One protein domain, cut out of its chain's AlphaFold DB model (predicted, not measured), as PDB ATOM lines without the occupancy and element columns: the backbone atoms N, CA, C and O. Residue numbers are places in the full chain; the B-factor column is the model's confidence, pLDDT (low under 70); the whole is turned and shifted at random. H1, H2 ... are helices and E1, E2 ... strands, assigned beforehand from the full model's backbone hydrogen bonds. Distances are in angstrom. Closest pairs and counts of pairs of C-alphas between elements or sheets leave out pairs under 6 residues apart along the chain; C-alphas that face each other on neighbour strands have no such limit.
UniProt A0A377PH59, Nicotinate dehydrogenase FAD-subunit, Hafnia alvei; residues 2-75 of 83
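This is residues 2 to 75 of the 83 residues of the protein "Nicotinate dehydrogenase FAD-subunit" of Hafnia alvei (UniProt A0A377PH59). A cluster of short helices has a two-stranded hairpin, E1 and E2, reaching out from it, and the hairpin's tip, residues 54 to 59, sticks out free. In the cluster H2 and H5 run side by side in opposite directions, H4 lies near the middle, H1 and H3 lie far out, and H6 and E3 follow at the hairpin's base. The printed part has 74 residues with six named helices and three named strands, in the order H1 H2 H3 H4 H5 E1 E2 H6 E3, and its class is mixed, helices and strands. The sheet E1 - E2 is antiparallel. The whole is compact, with a radius of gyration of the C-alphas of 12.7 A and spans of 36 by 25 by 23 A.

Find C-alpha 2 at (-2.123, 2.470, -7.642), where H1, residues 2 to 5, begins. H2, residues 7 to 15, is the longest helix by residues and covers 13.1 A. Then come H3, residues 19 to 24, 8.8 A, H4, residues 27 to 33, 10.0 A, and H5, residues 41 to 46, 8.8 A. At C-alpha 50, (-10.409, 16.176, -4.678), E1 begins and runs 16.4 A to residue 55; E2, residues 58 to 63, covers 17.5 A. H6, residues 64 to 67, and E3, residues 68 to 70, follow, and E3 ends at C-alpha 70, (-14.094, 24.345, -19.321).

Begin at Arg 3 and Ala 10, the closest C-alphas of H1 and H2, 5.5 A apart; these helices touch only at the corner, and only just, with 3 pairs within 8 A. H2 and H5 touch at a shallow tilt of 10 degrees, opposite ways, with the C-alphas of Leu 9 and Pro 43 closest at 5.2 A. H3 touches no helix. H4 is close to H5 but not clearly touching, with the C-alphas of Met 31 and Leu 41 closest at 6.6 A. H5 and H6 only just touch, with 3 pairs within 8 A, the C-alphas of Ile 45 and Cys 65 closest at 5.9 A. In the hairpin E1 and E2, look for N 51 and O 62, and N 53 and O 60, each 2.9 A apart. E3 pairs with no named strand, but its residues 68 to 70 pair with residues 73 to 74, antiparallel. Every O i to N i+4 pair is within hydrogen-bond range in H3, H4 and H5, and 3 of 5 are in H2; H1 and H6 are too short for such a pair.

Look at Ser 18 and Asp 57 for the two C-alphas farthest apart, 36.8 A. The printed part has no cut and no long link; H4 to H5 is short, the others tight. Mean pLDDT of the printed part is 94.3, and no printed residue is under 70.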
ATOM      1  N   ILE A   2      -1.318   1.622  -6.715       88.94
ATOM      2  CA  ILE A   2      -2.123   2.470  -7.642       88.94
ATOM      3  C   ILE A   2      -2.757   1.658  -8.779       88.94
ATOM      4  O   ILE A   2      -3.942   1.799  -9.039       88.94
ATOM      5  N   ARG A   3      -2.002   0.752  -9.414       91.75
ATOM      6  CA  ARG A   3      -2.522  -0.112 -10.496       91.75
ATOM      7  C   ARG A   3      -3.645  -1.054 -10.049       91.75
ATOM      8  O   ARG A   3      -4.448  -1.451 -10.877       91.75
ATOM      9  N   GLU A   4      -3.675  -1.411  -8.769       94.38
ATOM     10  CA  GLU A   4      -4.691  -2.305  -8.198       94.38
ATOM     11  C   GLU A   4      -5.936  -1.528  -7.762       94.38
ATOM     12  O   GLU A   4      -7.048  -1.988  -7.983       94.38
ATOM     13  N   ARG A   5      -5.757  -0.347  -7.149       94.69
ATOM     14  CA  ARG A   5      -6.858   0.461  -6.595       94.69
ATOM     15  C   ARG A   5      -7.485   1.416  -7.612       94.69
ATOM     16  O   ARG A   5      -8.682   1.657  -7.551       94.69
ATOM     17  N   TYR A   6      -6.687   1.925  -8.548       95.75
ATOM     18  CA  TYR A   6      -7.092   2.888  -9.579       95.75
ATOM     19  C   TYR A   6      -6.627   2.426 -10.972       95.75
ATOM     20  O   TYR A   6      -5.839   3.112 -11.636       95.75
ATOM     21  N   PRO A   7      -7.064   1.238 -11.433       95.50
ATOM     22  CA  PRO A   7      -6.604   0.659 -12.694       95.50
ATOM     23  C   PRO A   7      -6.893   1.558 -13.904       95.50
ATOM     24  O   PRO A   7      -6.043   1.659 -14.788       95.50
ATOM     25  N   LEU A   8      -8.029   2.270 -13.915       95.00
ATOM     26  CA  LEU A   8      -8.390   3.187 -15.005       95.00
ATOM     27  C   LEU A   8      -7.424   4.369 -15.095       95.00
ATOM     28  O   LEU A   8      -6.955   4.701 -16.181       95.00
ATOM     29  N   LEU A   9      -7.063   4.958 -13.950       95.00
ATOM     30  CA  LEU A   9      -6.087   6.044 -13.895       95.00
ATOM     31  C   LEU A   9      -4.722   5.557 -14.388       95.00
ATOM     32  O   LEU A   9      -4.091   6.195 -15.225       95.00
ATOM     33  N   ALA A  10      -4.282   4.388 -13.918       94.94
ATOM     34  CA  ALA A  10      -3.013   3.812 -14.340       94.94
ATOM     35  C   ALA A  10      -2.979   3.470 -15.839       94.94
ATOM     36  O   ALA A  10      -1.917   3.559 -16.456       94.94
ATOM     37  N   GLN A  11      -4.105   3.053 -16.420       94.56
ATOM     38  CA  GLN A  11      -4.220   2.789 -17.851       94.56
ATOM     39  C   GLN A  11      -4.191   4.086 -18.660       94.56
ATOM     40  O   GLN A  11      -3.410   4.174 -19.604       94.56
ATOM     41  N   ALA A  12      -4.956   5.101 -18.260       93.38
ATOM     42  CA  ALA A  12      -4.973   6.398 -18.928       93.38
ATOM     43  C   ALA A  12      -3.604   7.094 -18.870       93.38
ATOM     44  O   ALA A  12      -3.081   7.551 -19.878       93.38
ATOM     45  N   CYS A  13      -2.918   7.081 -17.725       92.81
ATOM     46  CA  CYS A  13      -1.583   7.677 -17.629       92.81
ATOM     47  C   CYS A  13      -0.534   6.995 -18.530       92.81
ATOM     48  O   CYS A  13       0.496   7.602 -18.816       92.81
ATOM     49  N   LYS A  14      -0.759   5.757 -19.000       91.94
ATOM     50  CA  LYS A  14       0.141   5.098 -19.965       91.94
ATOM     51  C   LYS A  14      -0.009   5.634 -21.389       91.94
ATOM     52  O   LYS A  14       0.928   5.462 -22.165       91.94
ATOM     53  N   THR A  15      -1.143   6.244 -21.737       88.81
ATOM     54  CA  THR A  15      -1.396   6.778 -23.088       88.81
ATOM     55  C   THR A  15      -0.864   8.196 -23.272       88.81
ATOM     56  O   THR A  15      -0.677   8.629 -24.405       88.81
ATOM     57  N   VAL A  16      -0.539   8.886 -22.174       89.56
ATOM     58  CA  VAL A  16      -0.052  10.270 -22.188       89.56
ATOM     59  C   VAL A  16       1.296  10.358 -22.901       89.56
ATOM     60  O   VAL A  16       2.313   9.948 -22.345       89.56
ATOM     61  N   GLY A  17       1.323  10.919 -24.109       88.69
ATOM     62  CA  GLY A  17       2.542  11.303 -24.826       88.69
ATOM     63  C   GLY A  17       3.635  10.222 -24.919       88.69
ATOM     64  O   GLY A  17       3.383   9.016 -24.960       88.69
ATOM     65  N   SER A  18       4.891  10.667 -24.965       92.69
ATOM     66  CA  SER A  18       6.073   9.798 -24.947       92.69
ATOM     67  C   SER A  18       6.536   9.490 -23.518       92.69
ATOM     68  O   SER A  18       6.115  10.131 -22.554       92.69
ATOM     69  N   ASN A  19       7.466   8.541 -23.364       92.19
ATOM     70  CA  ASN A  19       8.099   8.271 -22.066       92.19
ATOM     71  C   ASN A  19       8.762   9.528 -21.477       92.19
ATOM     72  O   ASN A  19       8.673   9.766 -20.279       92.19
ATOM     73  N   GLN A  20       9.394  10.353 -22.314       94.25
ATOM     74  CA  GLN A  20      10.055  11.586 -21.893       94.25
ATOM     75  C   GLN A  20       9.050  12.608 -21.355       94.25
ATOM     76  O   GLN A  20       9.326  13.252 -20.345       94.25
ATOM     77  N   ILE A  21       7.882  12.721 -22.000       91.00
ATOM     78  CA  ILE A  21       6.791  13.569 -21.513       91.00
ATOM     79  C   ILE A  21       6.304  13.038 -20.164       91.00
ATOM     80  O   ILE A  21       6.276  13.798 -19.205       91.00
ATOM     81  N   ARG A  22       6.014  11.734 -20.039       93.38
ATOM     82  CA  ARG A  22       5.540  11.140 -18.772       93.38
ATOM     83  C   ARG A  22       6.534  11.243 -17.620       93.38
ATOM     84  O   ARG A  22       6.108  11.365 -16.482       93.38
ATOM     85  N   ASN A  23       7.834  11.210 -17.900       93.69
ATOM     86  CA  ASN A  23       8.866  11.339 -16.870       93.69
ATOM     87  C   ASN A  23       8.976  12.763 -16.305       93.69
ATOM     88  O   ASN A  23       9.564  12.938 -15.241       93.69
ATOM     89  N   ARG A  24       8.457  13.773 -17.014       94.12
ATOM     90  CA  ARG A  24       8.451  15.176 -16.568       94.12
ATOM     91  C   ARG A  24       7.067  15.685 -16.181       94.12
ATOM     92  O   ARG A  24       6.974  16.601 -15.376       94.12
ATOM     93  N   ALA A  25       6.016  15.140 -16.782       91.44
ATOM     94  CA  ALA A  25       4.647  15.539 -16.522       91.44
ATOM     95  C   ALA A  25       4.208  15.104 -15.122       91.44
ATOM     96  O   ALA A  25       4.561  14.028 -14.640       91.44
ATOM     97  N   THR A  26       3.379  15.932 -14.498       93.12
ATOM     98  CA  THR A  26       2.788  15.660 -13.191       93.12
ATOM     99  C   THR A  26       1.280  15.482 -13.329       93.12
ATOM    100  O   THR A  26       0.652  15.968 -14.273       93.12
ATOM    101  N   ILE A  27       0.676  14.766 -12.376       92.50
ATOM    102  CA  ILE A  27      -0.786  14.668 -12.299       92.50
ATOM    103  C   ILE A  27      -1.380  16.052 -12.009       92.50
ATOM    104  O   ILE A  27      -2.318  16.442 -12.696       92.50
ATOM    105  N   GLY A  28      -0.798  16.801 -11.062       93.06
ATOM    106  CA  GLY A  28      -1.224  18.158 -10.690       93.06
ATOM    107  C   GLY A  28      -1.221  19.124 -11.871       93.06
ATOM    108  O   GLY A  28      -2.264  19.687 -12.196       93.06
ATOM    109  N   GLY A  29      -0.113  19.196 -12.609       93.69
ATOM    110  CA  GLY A  29      -0.010  20.029 -13.805       93.69
ATOM    111  C   GLY A  29      -1.035  19.658 -14.880       93.69
ATOM    112  O   GLY A  29      -1.581  20.540 -15.537       93.69
ATOM    113  N   ASN A  30      -1.389  18.373 -15.031       93.44
ATOM    114  CA  ASN A  30      -2.464  17.992 -15.954       93.44
ATOM    115  C   ASN A  30      -3.843  18.489 -15.480       93.44
ATOM    116  O   ASN A  30      -4.636  18.957 -16.297       93.44
ATOM    117  N   MET A  31      -4.117  18.437 -14.168       94.81
ATOM    118  CA  MET A  31      -5.356  18.976 -13.584       94.81
ATOM    119  C   MET A  31      -5.458  20.487 -13.781       94.81
ATOM    120  O   MET A  31      -6.509  20.977 -14.188       94.81
ATOM    121  N   VAL A  32      -4.376  21.224 -13.520       94.81
ATOM    122  CA  VAL A  32      -4.370  22.688 -13.632       94.81
ATOM    123  C   VAL A  32      -4.410  23.150 -15.089       94.81
ATOM    124  O   VAL A  32      -5.120  24.105 -15.400       94.81
ATOM    125  N   ASN A  33      -3.727  22.443 -15.995       94.62
ATOM    126  CA  ASN A  33      -3.790  22.705 -17.434       94.62
ATOM    127  C   ASN A  33      -5.214  22.533 -17.992       94.62
ATOM    128  O   ASN A  33      -5.600  23.248 -18.914       94.62
ATOM    129  N   ALA A  34      -5.996  21.592 -17.444       95.06
ATOM    130  CA  ALA A  34      -7.404  21.372 -17.789       95.06
ATOM    131  C   ALA A  34      -7.668  21.255 -19.303       95.06
ATOM    132  O   ALA A  34      -8.711  21.679 -19.814       95.06
ATOM    133  N   ALA A  35      -6.712  20.695 -20.048       94.50
ATOM    134  CA  ALA A  35      -6.884  20.473 -21.474       94.50
ATOM    135  C   ALA A  35      -8.014  19.450 -21.698       94.50
ATOM    136  O   ALA A  35      -8.004  18.401 -21.052       94.50
ATOM    137  N   PRO A  36      -8.943  19.672 -22.648       89.88
ATOM    138  CA  PRO A  36      -9.999  18.702 -22.958       89.88
ATOM    139  C   PRO A  36      -9.478  17.304 -23.332       89.88
ATOM    140  O   PRO A  36     -10.187  16.318 -23.170       89.88
ATOM    141  N   CYS A  37      -8.237  17.218 -23.820       90.12
ATOM    142  CA  CYS A  37      -7.543  15.975 -24.156       90.12
ATOM    143  C   CYS A  37      -6.715  15.378 -23.001       90.12
ATOM    144  O   CYS A  37      -5.929  14.463 -23.227       90.12
ATOM    145  N   GLY A  38      -6.829  15.899 -21.776       90.75
ATOM    146  CA  GLY A  38      -6.068  15.416 -20.629       90.75
ATOM    147  C   GLY A  38      -6.511  14.019 -20.189       90.75
ATOM    148  O   GLY A  38      -7.504  13.879 -19.481       90.75
ATOM    149  N   ASP A  39      -5.737  12.987 -20.536       92.75
ATOM    150  CA  ASP A  39      -6.098  11.578 -20.291       92.75
ATOM    151  C   ASP A  39      -6.358  11.242 -18.811       92.75
ATOM    152  O   ASP A  39      -7.170  10.374 -18.499       92.75
ATOM    153  N   SER A  40      -5.684  11.917 -17.872       93.56
ATOM    154  CA  SER A  40      -5.886  11.661 -16.441       93.56
ATOM    155  C   SER A  40      -7.106  12.372 -15.850       93.56
ATOM    156  O   SER A  40      -7.454  12.062 -14.713       93.56
ATOM    157  N   LEU A  41      -7.767  13.293 -16.571       95.00
ATOM    158  CA  LEU A  41      -8.934  14.023 -16.054       95.00
ATOM    159  C   LEU A  41     -10.162  13.105 -15.904       95.00
ATOM    160  O   LEU A  41     -10.675  13.016 -14.786       95.00
ATOM    161  N   PRO A  42     -10.607  12.353 -16.939       94.94
ATOM    162  CA  PRO A  42     -11.789  11.500 -16.817       94.94
ATOM    163  C   PRO A  42     -11.714  10.455 -15.692       94.94
ATOM    164  O   PRO A  42     -12.641  10.409 -14.885       94.94
ATOM    165  N   PRO A  43     -10.642   9.641 -15.553       96.38
ATOM    166  CA  PRO A  43     -10.582   8.668 -14.465       96.38
ATOM    167  C   PRO A  43     -10.511   9.341 -13.092       96.38
ATOM    168  O   PRO A  43     -11.038   8.794 -12.132       96.38
ATOM    169  N   SER A  44      -9.904  10.526 -12.981       96.06
ATOM    170  CA  SER A  44      -9.853  11.249 -11.705       96.06
ATOM    171  C   SER A  44     -11.230  11.764 -11.288       96.06
ATOM    172  O   SER A  44     -11.574  11.675 -10.116       96.06
ATOM    173  N   ILE A  45     -12.046  12.229 -12.238       95.88
ATOM    174  CA  ILE A  45     -13.445  12.596 -11.979       95.88
ATOM    175  C   ILE A  45     -14.256  11.363 -11.562       95.88
ATOM    176  O   ILE A  45     -14.984  11.427 -10.582       95.88
ATOM    177  N   ILE A  46     -14.099  10.233 -12.263       96.62
ATOM    178  CA  ILE A  46     -14.806   8.975 -11.950       96.62
ATOM    179  C   ILE A  46     -14.478   8.467 -10.540       96.62
ATOM    180  O   ILE A  46     -15.332   7.877  -9.887       96.62
ATOM    181  N   TYR A  47     -13.245   8.669 -10.075       97.19
ATOM    182  CA  TYR A  47     -12.817   8.290  -8.728       97.19
ATOM    183  C   TYR A  47     -13.070   9.377  -7.670       97.19
ATOM    184  O   TYR A  47     -12.466   9.312  -6.599       97.19
ATOM    185  N   ASP A  48     -13.920  10.368  -7.961       96.81
ATOM    186  CA  ASP A  48     -14.282  11.466  -7.055       96.81
ATOM    187  C   ASP A  48     -13.063  12.207  -6.478       96.81
ATOM    188  O   ASP A  48     -13.012  12.572  -5.298       96.81
ATOM    189  N   ALA A  49     -12.042  12.423  -7.317       97.38
ATOM    190  CA  ALA A  49     -10.825  13.098  -6.897       97.38
ATOM    191  C   ALA A  49     -11.128  14.495  -6.337       97.38
ATOM    192  O   ALA A  49     -11.935  15.258  -6.873       97.38
ATOM    193  N   GLN A  50     -10.420  14.843  -5.267       97.88
ATOM    194  CA  GLN A  50     -10.409  16.176  -4.678       97.88
ATOM    195  C   GLN A  50      -9.121  16.881  -5.101       97.88
ATOM    196  O   GLN A  50      -8.058  16.258  -5.123       97.88
ATOM    197  N   ILE A  51      -9.206  18.176  -5.399       96.44
ATOM    198  CA  ILE A  51      -8.034  19.029  -5.586       96.44
ATOM    199  C   ILE A  51      -7.806  19.859  -4.327       96.44
ATOM    200  O   ILE A  51      -8.746  20.429  -3.772       96.44
ATOM    201  N   GLU A  52      -6.558  19.911  -3.873       96.62
ATOM    202  CA  GLU A  52      -6.104  20.825  -2.830       96.62
ATOM    203  C   GLU A  52      -5.253  21.915  -3.476       96.62
ATOM    204  O   GLU A  52      -4.334  21.621  -4.235       96.62
ATOM    205  N   LEU A  53      -5.576  23.169  -3.175       95.81
ATOM    206  CA  LEU A  53      -4.851  24.343  -3.646       95.81
ATOM    207  C   LEU A  53      -4.262  25.040  -2.427       95.81
ATOM    208  O   LEU A  53      -5.005  25.472  -1.542       95.81
ATOM    209  N   GLN A  54      -2.937  25.128  -2.391       95.12
ATOM    210  CA  GLN A  54      -2.172  25.753  -1.320       95.12
ATOM    211  C   GLN A  54      -1.607  27.083  -1.816       95.12
ATOM    212  O   GLN A  54      -0.827  27.104  -2.761       95.12
ATOM    213  N   SER A  55      -1.958  28.185  -1.162       94.31
ATOM    214  CA  SER A  55      -1.343  29.496  -1.379       94.31
ATOM    215  C   SER A  55      -0.768  30.053  -0.075       94.31
ATOM    216  O   SER A  55      -0.811  29.401   0.974       94.31
ATOM    217  N   LEU A  56      -0.225  31.272  -0.142       94.19
ATOM    218  CA  LEU A  56       0.218  32.024   1.038       94.19
ATOM    219  C   LEU A  56      -0.938  32.364   1.991       94.19
ATOM    220  O   LEU A  56      -0.713  32.517   3.188       94.19
ATOM    221  N   ASP A  57      -2.166  32.443   1.474       92.88
ATOM    222  CA  ASP A  57      -3.360  32.800   2.247       92.88
ATOM    223  C   ASP A  57      -4.032  31.580   2.904       92.88
ATOM    224  O   ASP A  57      -4.994  31.726   3.658       92.88
ATOM    225  N   GLY A  58      -3.543  30.365   2.620       94.50
ATOM    226  CA  GLY A  58      -4.034  29.113   3.194       94.50
ATOM    227  C   GLY A  58      -4.266  28.013   2.160       94.50
ATOM    228  O   GLY A  58      -3.825  28.096   1.014       94.50
ATOM    229  N   ALA A  59      -4.968  26.962   2.585       95.50
ATOM    230  CA  ALA A  59      -5.328  25.822   1.749       95.50
ATOM    231  C   ALA A  59      -6.842  25.746   1.550       95.50
ATOM    232  O   ALA A  59      -7.612  25.968   2.488       95.50
ATOM    233  N   ARG A  60      -7.281  25.365   0.349       95.69
ATOM    234  CA  ARG A  60      -8.677  24.983   0.099       95.69
ATOM    235  C   ARG A  60      -8.764  23.681  -0.677       95.69
ATOM    236  O   ARG A  60      -7.910  23.390  -1.510       95.69
ATOM    237  N   ARG A  61      -9.834  22.930  -0.421       97.38
ATOM    238  CA  ARG A  61     -10.154  21.681  -1.114       97.38
ATOM    239  C   ARG A  61     -11.502  21.776  -1.809       97.38
ATOM    240  O   ARG A  61     -12.400  22.446  -1.302       97.38
ATOM    241  N   MET A  62     -11.632  21.111  -2.949       97.75
ATOM    242  CA  MET A  62     -12.905  20.956  -3.656       97.75
ATOM    243  C   MET A  62     -12.893  19.726  -4.569       97.75
ATOM    244  O   MET A  62     -11.811  19.250  -4.929       97.75
ATOM    245  N   PRO A  63     -14.068  19.223  -4.991       98.19
ATOM    246  CA  PRO A  63     -14.152  18.208  -6.031       98.19
ATOM    247  C   PRO A  63     -13.463  18.659  -7.324       98.19
ATOM    248  O   PRO A  63     -13.617  19.799  -7.768       98.19
ATOM    249  N   LEU A  64     -12.735  17.750  -7.974       97.19
ATOM    250  CA  LEU A  64     -12.066  18.032  -9.246       97.19
ATOM    251  C   LEU A  64     -13.069  18.434 -10.341       97.19
ATOM    252  O   LEU A  64     -12.773  19.303 -11.158       97.19
ATOM    253  N   CYS A  65     -14.263  17.840 -10.343       96.06
ATOM    254  CA  CYS A  65     -15.323  18.186 -11.292       96.06
ATOM    255  C   CYS A  65     -15.824  19.630 -11.133       96.06
ATOM    256  O   CYS A  65     -16.202  20.242 -12.124       96.06
ATOM    257  N   GLU A  66     -15.785  20.193  -9.923       97.19
ATOM    258  CA  GLU A  66     -16.119  21.600  -9.683       97.19
ATOM    259  C   GLU A  66     -14.953  22.525 -10.044       97.19
ATOM    260  O   GLU A  66     -15.164  23.649 -10.501       97.19
ATOM    261  N   PHE A  67     -13.717  22.061  -9.853       96.94
ATOM    262  CA  PHE A  67     -12.521  22.819 -10.209       96.94
ATOM    263  C   PHE A  67     -12.389  23.041 -11.723       96.94
ATOM    264  O   PHE A  67     -11.961  24.117 -12.145       96.94
ATOM    265  N   LEU A  68     -12.755  22.050 -12.540       95.88
ATOM    266  CA  LEU A  68     -12.678  22.100 -14.002       95.88
ATOM    267  C   LEU A  68     -13.910  22.814 -14.586       95.88
ATOM    268  O   LEU A  68     -14.998  22.249 -14.626       95.88
ATOM    269  N   GLN A  69     -13.753  24.050 -15.068       95.06
ATOM    270  CA  GLN A  69     -14.881  24.840 -15.589       95.06
ATOM    271  C   GLN A  69     -15.134  24.600 -17.082       95.06
ATOM    272  O   GLN A  69     -16.274  24.458 -17.517       95.06
ATOM    273  N   SER A  70     -14.069  24.610 -17.880       92.31
ATOM    274  CA  SER A  70     -14.094  24.345 -19.321       92.31
ATOM    275  C   SER A  70     -12.678  24.025 -19.801       92.31
ATOM    276  O   SER A  70     -11.729  24.094 -19.021       92.31
ATOM    277  N   GLY A  71     -12.504  23.716 -21.088       92.50
ATOM    278  CA  GLY A  71     -11.166  23.521 -21.654       92.50
ATOM    279  C   GLY A  71     -10.236  24.692 -21.329       92.50
ATOM    280  O   GLY A  71     -10.592  25.842 -21.589       92.50
ATOM    281  N   TYR A  72      -9.079  24.384 -20.739       94.25
ATOM    282  CA  TYR A  72      -8.056  25.343 -20.301       94.25
ATOM    283  C   TYR A  72      -8.525  26.376 -19.267       94.25
ATOM    284  O   TYR A  72      -7.886  27.413 -19.086       94.25
ATOM    285  N   LYS A  73      -9.646  26.122 -18.584       95.62
ATOM    286  CA  LYS A  73     -10.196  27.027 -17.578       95.62
ATOM    287  C   LYS A  73     -10.553  26.273 -16.309       95.62
ATOM    288  O   LYS A  73     -11.361  25.343 -16.315       95.62
ATOM    289  N   THR A  74      -9.992  26.741 -15.205       96.88
ATOM    290  CA  THR A  74     -10.197  26.168 -13.878       96.88
ATOM    291  C   THR A  74     -10.687  27.227 -12.900       96.88
ATOM    292  O   THR A  74     -10.640  28.425 -13.174       96.88
ATOM    293  N   GLN A  75     -11.125  26.789 -11.722       96.50
ATOM    294  CA  GLN A  75     -11.409  27.666 -10.587       96.50
ATOM    295  C   GLN A  75     -10.145  28.161  -9.863       96.50
ATOM    296  O   GLN A  75     -10.254  28.647  -8.735       96.50
TER     297      GLN A  75